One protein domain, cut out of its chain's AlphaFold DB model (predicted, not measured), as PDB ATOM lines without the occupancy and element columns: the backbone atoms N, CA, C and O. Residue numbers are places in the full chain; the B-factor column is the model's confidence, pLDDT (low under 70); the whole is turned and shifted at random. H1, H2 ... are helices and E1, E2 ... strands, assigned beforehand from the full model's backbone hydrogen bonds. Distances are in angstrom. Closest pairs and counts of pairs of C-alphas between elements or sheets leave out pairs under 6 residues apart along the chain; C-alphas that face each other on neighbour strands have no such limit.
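Overview. This is residues 3 to 55 of the 56 residues of the protein "Phage tail sheath family protein" of Campylobacter jejuni (UniProt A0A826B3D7). With little regular structure, this is an open loop: a small antiparallel pair of strands, E1 and E2, with H1 in the loop between them, and a long arm, residues 27 to 55, that stands free, turns near Pro 30, folds back and ends in H2. The 53 printed residues hold E1, H1, E2 and H2 in that order. The class is mixed, with 20 residues in named elements; the whole is extended, radius of gyration of the C-alphas 15.6 A, spanning 47 by 27 by 17 A.

Along the chain. E2 is residues 22 to 25, 9.9 A long. E1, residues 3 to 5, begins at C-alpha 3 (26.802, 41.180, 20.969). H1 is residues 12 to 16. H2, residues 46 to 53, is 10.4 A long and ends at C-alpha 53 (17.024, 59.869, 32.892).

Arrangement. E1 and E2 are antiparallel at 151 degrees; N 23 and O 4 are 2.8 A apart, within hydrogen-bond range. H2 is apart from E1 and H1. In H1 and H2 every O i to N i+4 pair is within hydrogen-bond range.

Size, cuts and confidence. The C-alphas farthest apart, Pro 30 and Ser 54, are 47.5 A apart. The printed part has no cut. The link E2 to H2 is long, 20 residues. pLDDT is under 70 at residues 45 to 46 and 49 to 55.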
ATOM      1  N   VAL A   3      27.288  40.888  19.622       90.75
ATOM      2  CA  VAL A   3      26.802  41.180  20.969       90.75
ATOM      3  C   VAL A   3      25.625  42.122  20.803       90.75
ATOM      4  O   VAL A   3      25.769  43.177  20.185       90.75
ATOM      5  N   SER A   4      24.463  41.723  21.299       92.69
ATOM      6  CA  SER A   4      23.222  42.478  21.148       92.69
ATOM      7  C   SER A   4      22.318  42.281  22.358       92.69
ATOM      8  O   SER A   4      22.325  41.228  22.998       92.69
ATOM      9  N   TRP A   5      21.545  43.311  22.694       91.75
ATOM     10  CA  TRP A   5      20.499  43.198  23.703       91.75
ATOM     11  C   TRP A   5      19.352  42.345  23.161       91.75
ATOM     12  O   TRP A   5      18.973  42.460  21.998       91.75
ATOM     13  N   ASP A   6      18.812  41.469  24.001       94.06
ATOM     14  CA  ASP A   6      17.645  40.664  23.655       94.06
ATOM     15  C   ASP A   6      16.376  41.517  23.789       94.06
ATOM     16  O   ASP A   6      15.833  41.648  24.882       94.06
ATOM     17  N   GLU A   7      15.939  42.161  22.708       92.06
ATOM     18  CA  GLU A   7      14.775  43.064  22.732       92.06
ATOM     19  C   GLU A   7      13.469  42.352  23.121       92.06
ATOM     20  O   GLU A   7      12.615  42.946  23.774       92.06
ATOM     21  N   GLU A   8      13.324  41.067  22.791       93.88
ATOM     22  CA  GLU A   8      12.128  40.286  23.125       93.88
ATOM     23  C   GLU A   8      12.042  40.015  24.632       93.88
ATOM     24  O   GLU A   8      10.962  40.046  25.228       93.88
ATOM     25  N   ARG A   9      13.188  39.762  25.276       91.75
ATOM     26  CA  ARG A   9      13.247  39.478  26.716       91.75
ATOM     27  C   ARG A   9      13.458  40.722  27.567       91.75
ATOM     28  O   ARG A   9      13.038  40.715  28.726       91.75
ATOM     29  N   ASN A  10      14.048  41.785  27.032       92.50
ATOM     30  CA  ASN A  10      14.176  43.085  27.695       92.50
ATOM     31  C   ASN A  10      12.881  43.903  27.569       92.50
ATOM     32  O   ASN A  10      12.891  45.050  27.139       92.50
ATOM     33  N   THR A  11      11.758  43.306  27.971       93.44
ATOM     34  CA  THR A  11      10.483  44.015  28.112       93.44
ATOM     35  C   THR A  11      10.543  45.017  29.265       93.44
ATOM     36  O   THR A  11      11.287  44.808  30.229       93.44
ATOM     37  N   ASP A  12       9.687  46.042  29.240       91.00
ATOM     38  CA  ASP A  12       9.592  47.052  30.309       91.00
ATOM     39  C   ASP A  12       9.440  46.428  31.701       91.00
ATOM     40  O   ASP A  12      10.060  46.871  32.668       91.00
ATOM     41  N   ALA A  13       8.653  45.352  31.805       92.62
ATOM     42  CA  ALA A  13       8.443  44.631  33.056       92.62
ATOM     43  C   ALA A  13       9.725  43.954  33.571       92.62
ATOM     44  O   ALA A  13       9.984  43.952  34.774       92.62
ATOM     45  N   ASN A  14      10.538  43.381  32.679       89.31
ATOM     46  CA  ASN A  14      11.797  42.744  33.057       89.31
ATOM     47  C   ASN A  14      12.864  43.781  33.412       89.31
ATOM     48  O   ASN A  14      13.520  43.630  34.445       89.31
ATOM     49  N   VAL A  15      12.977  44.850  32.622       88.25
ATOM     50  CA  VAL A  15      13.909  45.956  32.878       88.25
ATOM     51  C   VAL A  15      13.584  46.638  34.207       88.25
ATOM     52  O   VAL A  15      14.470  46.807  35.041       88.25
ATOM     53  N   SER A  16      12.306  46.929  34.470       88.44
ATOM     54  CA  SER A  16      11.859  47.526  35.740       88.44
ATOM     55  C   SER A  16      12.105  46.615  36.947       88.44
ATOM     56  O   SER A  16      12.268  47.090  38.067       88.44
ATOM     57  N   ALA A  17      12.166  45.298  36.730       91.88
ATOM     58  CA  ALA A  17      12.541  44.317  37.746       91.88
ATOM     59  C   ALA A  17      14.067  44.115  37.870       91.88
ATOM     60  O   ALA A  17      14.501  43.196  38.568       91.88
ATOM     61  N   GLY A  18      14.880  44.924  37.180       85.50
ATOM     62  CA  GLY A  18      16.342  44.853  37.194       85.50
ATOM     63  C   GLY A  18      16.924  43.666  36.419       85.50
ATOM     64  O   GLY A  18      18.058  43.266  36.674       85.50
ATOM     65  N   LYS A  19      16.156  43.062  35.505       88.62
ATOM     66  CA  LYS A  19      16.602  41.928  34.687       88.62
ATOM     67  C   LYS A  19      17.011  42.411  33.303       88.62
ATOM     68  O   LYS A  19      16.205  43.014  32.601       88.62
ATOM     69  N   PHE A  20      18.226  42.052  32.900       89.19
ATOM     70  CA  PHE A  20      18.793  42.409  31.605       89.19
ATOM     71  C   PHE A  20      19.316  41.166  30.892       89.19
ATOM     72  O   PHE A  20      19.981  40.320  31.493       89.19
ATOM     73  N   TYR A  21      19.009  41.058  29.605       90.88
ATOM     74  CA  TYR A  21      19.337  39.905  28.775       90.88
ATOM     75  C   TYR A  21      20.251  40.327  27.625       90.88
ATOM     76  O   TYR A  21      19.866  41.139  26.781       90.88
ATOM     77  N   LEU A  22      21.459  39.759  27.593       92.62
ATOM     78  CA  LEU A  22      22.478  40.014  26.578       92.62
ATOM     79  C   LEU A  22      22.742  38.739  25.773       92.62
ATOM     80  O   LEU A  22      23.073  37.696  26.339       92.62
ATOM     81  N   ASN A  23      22.649  38.842  24.453       92.56
ATOM     82  CA  ASN A  23      22.971  37.765  23.533       92.56
ATOM     83  C   ASN A  23      24.401  37.936  23.017       92.56
ATOM     84  O   ASN A  23      24.738  38.945  22.402       92.56
ATOM     85  N   ILE A  24      25.243  36.925  23.249       90.88
ATOM     86  CA  ILE A  24      26.622  36.869  22.748       90.88
ATOM     87  C   ILE A  24      26.732  35.677  21.799       90.88
ATOM     88  O   ILE A  24      26.692  34.522  22.222       90.88
ATOM     89  N   LYS A  25      26.899  35.950  20.503       89.25
ATOM     90  CA  LYS A  25      27.120  34.929  19.474       89.25
ATOM     91  C   LYS A  25      28.563  34.972  19.004       89.25
ATOM     92  O   LYS A  25      29.077  35.986  18.529       89.25
ATOM     93  N   MET A  26      29.215  33.826  19.065       86.06
ATOM     94  CA  MET A  26      30.580  33.650  18.592       86.06
ATOM     95  C   MET A  26      30.656  32.415  17.706       86.06
ATOM     96  O   MET A  26      29.906  31.457  17.875       86.06
ATOM     97  N   MET A  27      31.532  32.478  16.705       83.31
ATOM     98  CA  MET A  27      31.758  31.354  15.809       83.31
ATOM     99  C   MET A  27      32.370  30.210  16.612       83.31
ATOM    100  O   MET A  27      33.333  30.426  17.349       83.31
ATOM    101  N   ASN A  28      31.828  29.005  16.449       79.00
ATOM    102  CA  ASN A  28      32.442  27.815  17.013       79.00
ATOM    103  C   ASN A  28      33.839  27.647  16.398       79.00
ATOM    104  O   ASN A  28      33.961  27.456  15.187       79.00
ATOM    105  N   ASN A  29      34.881  27.766  17.215       82.69
ATOM    106  CA  ASN A  29      36.258  27.652  16.767       82.69
ATOM    107  C   ASN A  29      36.959  26.547  17.574       82.69
ATOM    108  O   ASN A  29      37.203  26.738  18.767       82.69
ATOM    109  N   PRO A  30      37.325  25.419  16.938       80.19
ATOM    110  CA  PRO A  30      37.888  24.256  17.625       80.19
ATOM    111  C   PRO A  30      39.269  24.504  18.259       80.19
ATOM    112  O   PRO A  30      39.745  23.668  19.020       80.19
ATOM    113  N   ILE A  31      39.921  25.637  17.968       85.62
ATOM    114  CA  ILE A  31      41.221  26.020  18.547       85.62
ATOM    115  C   ILE A  31      41.055  26.784  19.873       85.62
ATOM    116  O   ILE A  31      42.006  26.881  20.652       85.62
ATOM    117  N   VAL A  32      39.870  27.332  20.160       82.69
ATOM    118  CA  VAL A  32      39.641  28.121  21.377       82.69
ATOM    119  C   VAL A  32      39.714  27.213  22.602       82.69
ATOM    120  O   VAL A  32      38.891  26.323  22.782       82.69
ATOM    121  N   LYS A  33      40.716  27.453  23.457       81.38
ATOM    122  CA  LYS A  33      40.955  26.670  24.683       81.38
ATOM    123  C   LYS A  33      40.291  27.263  25.925       81.38
ATOM    124  O   LYS A  33      40.006  26.527  26.861       81.38
ATOM    125  N   GLN A  34      40.068  28.577  25.942       81.00
ATOM    126  CA  GLN A  34      39.456  29.286  27.062       81.00
ATOM    127  C   GLN A  34      38.793  30.576  26.576       81.00
ATOM    128  O   GLN A  34      39.361  31.302  25.760       81.00
ATOM    129  N   ILE A  35      37.612  30.865  27.118       81.56
ATOM    130  CA  ILE A  35      36.923  32.154  27.003       81.56
ATOM    131  C   ILE A  35      36.716  32.652  28.433       81.56
ATOM    132  O   ILE A  35      36.210  31.906  29.268       81.56
ATOM    133  N   THR A  36      37.112  33.893  28.710       85.94
ATOM    134  CA  THR A  36      36.906  34.540  30.013       85.94
ATOM    135  C   THR A  36      36.025  35.759  29.790       85.94
ATOM    136  O   THR A  36      36.347  36.592  28.945       85.94
ATOM    137  N   LEU A  37      34.907  35.836  30.511       84.00
ATOM    138  CA  LEU A  37      33.990  36.972  30.491       84.00
ATOM    139  C   LEU A  37      33.977  37.590  31.885       84.00
ATOM    140  O   LEU A  37      33.773  36.875  32.865       84.00
ATOM    141  N   GLU A  38      34.184  38.899  31.962       86.19
ATOM    142  CA  GLU A  38      34.110  39.655  33.207       86.19
ATOM    143  C   GLU A  38      32.973  40.666  33.099       86.19
ATOM    144  O   GLU A  38      32.917  41.463  32.162       86.19
ATOM    145  N   PHE A  39      32.039  40.588  34.044       81.06
ATOM    146  CA  PHE A  39      30.919  41.513  34.154       81.06
ATOM    147  C   PHE A  39      31.144  42.368  35.391       81.06
ATOM    148  O   PHE A  39      31.088  41.869  36.515       81.06
ATOM    149  N   ILE A  40      31.406  43.653  35.175       81.69
ATOM    150  CA  ILE A  40      31.653  44.617  36.243       81.69
ATOM    151  C   ILE A  40      30.431  45.524  36.342       81.69
ATOM    152  O   ILE A  40      30.161  46.309  35.436       81.69
ATOM    153  N   TYR A  41      29.695  45.412  37.446       73.38
ATOM    154  CA  TYR A  41      28.700  46.412  37.824       73.38
ATOM    155  C   TYR A  41      29.425  47.572  38.504       73.38
ATOM    156  O   TYR A  41      30.072  47.376  39.531       73.38
ATOM    157  N   SER A  42      29.346  48.760  37.908       80.62
ATOM    158  CA  SER A  42      30.014  49.962  38.401       80.62
ATOM    159  C   SER A  42      29.106  51.178  38.266       80.62
ATOM    160  O   SER A  42      28.452  51.360  37.239       80.62
ATOM    161  N   ASP A  43      29.136  52.032  39.285       77.19
ATOM    162  CA  ASP A  43      28.465  53.335  39.298       77.19
ATOM    163  C   ASP A  43      29.325  54.439  38.655       77.19
ATOM    164  O   ASP A  43      28.965  55.614  38.678       77.19
ATOM    165  N   GLU A  44      30.468  54.090  38.060       78.38
ATOM    166  CA  GLU A  44      31.391  55.043  37.426       78.38
ATOM    167  C   GLU A  44      30.713  55.886  36.333       78.38
ATOM    168  O   GLU A  44      30.982  57.081  36.201       78.38
ATOM    169  N   TRP A  45      29.746  55.305  35.619       69.12
ATOM    170  CA  TRP A  45      28.935  55.998  34.611       69.12
ATOM    171  C   TRP A  45      27.563  56.447  35.122       69.12
ATOM    172  O   TRP A  45      26.726  56.891  34.334       69.12
ATOM    173  N   ALA A  46      27.310  56.389  36.433       69.88
ATOM    174  CA  ALA A  46      26.027  56.798  37.008       69.88
ATOM    175  C   ALA A  46      25.684  58.258  36.675       69.88
ATOM    176  O   ALA A  46      24.516  58.596  36.516       69.88
ATOM    177  N   SER A  47      26.688  59.124  36.502       72.88
ATOM    178  CA  SER A  47      26.461  60.515  36.097       72.88
ATOM    179  C   SER A  47      25.879  60.655  34.684       72.88
ATOM    180  O   SER A  47      25.064  61.547  34.456       72.88
ATOM    181  N   ASP A  48      26.239  59.770  33.754       70.75
ATOM    182  CA  ASP A  48      25.681  59.765  32.400       70.75
ATOM    183  C   ASP A  48      24.304  59.100  32.377       70.75
ATOM    184  O   ASP A  48      23.396  59.613  31.728       70.75
ATOM    185  N   LEU A  49      24.098  58.060  33.193       65.50
ATOM    186  CA  LEU A  49      22.775  57.478  33.422       65.50
ATOM    187  C   LEU A  49      21.789  58.519  33.979       65.50
ATOM    188  O   LEU A  49      20.688  58.670  33.455       65.50
ATOM    189  N   ILE A  50      22.190  59.282  35.002       68.25
ATOM    190  CA  ILE A  50      21.360  60.345  35.585       68.25
ATOM    191  C   ILE A  50      21.040  61.421  34.541       68.25
ATOM    192  O   ILE A  50      19.898  61.871  34.486       68.25
ATOM    193  N   LYS A  51      21.996  61.818  33.688       68.94
ATOM    194  CA  LYS A  51      21.734  62.780  32.601       68.94
ATOM    195  C   LYS A  51      20.733  62.244  31.580       68.94
ATOM    196  O   LYS A  51      19.898  63.013  31.127       68.94
ATOM    197  N   THR A  52      20.801  60.961  31.226       65.31
ATOM    198  CA  THR A  52      19.842  60.340  30.300       65.31
ATOM    199  C   THR A  52      18.440  60.267  30.903       65.31
ATOM    200  O   THR A  52      17.479  60.558  30.204       65.31
ATOM    201  N   ILE A  53      18.320  59.943  32.194       65.12
ATOM    202  CA  ILE A  53      17.024  59.869  32.892       65.12
ATOM    203  C   ILE A  53      16.434  61.265  33.148       65.12
ATOM    204  O   ILE A  53      15.224  61.437  33.109       65.12
ATOM    205  N   SER A  54      17.274  62.271  33.415       68.25
ATOM    206  CA  SER A  54      16.826  63.634  33.755       68.25
ATOM    207  C   SER A  54      16.594  64.536  32.538       68.25
ATOM    208  O   SER A  54      16.277  65.709  32.715       68.25
ATOM    209  N   ALA A  55      16.837  64.042  31.322       57.31
ATOM    210  CA  ALA A  55      16.622  64.789  30.081       57.31
ATOM    211  C   ALA A  55      15.192  64.644  29.517       57.31
ATOM    212  O   ALA A  55      14.938  65.132  28.414       57.31
TER     213      ALA A  55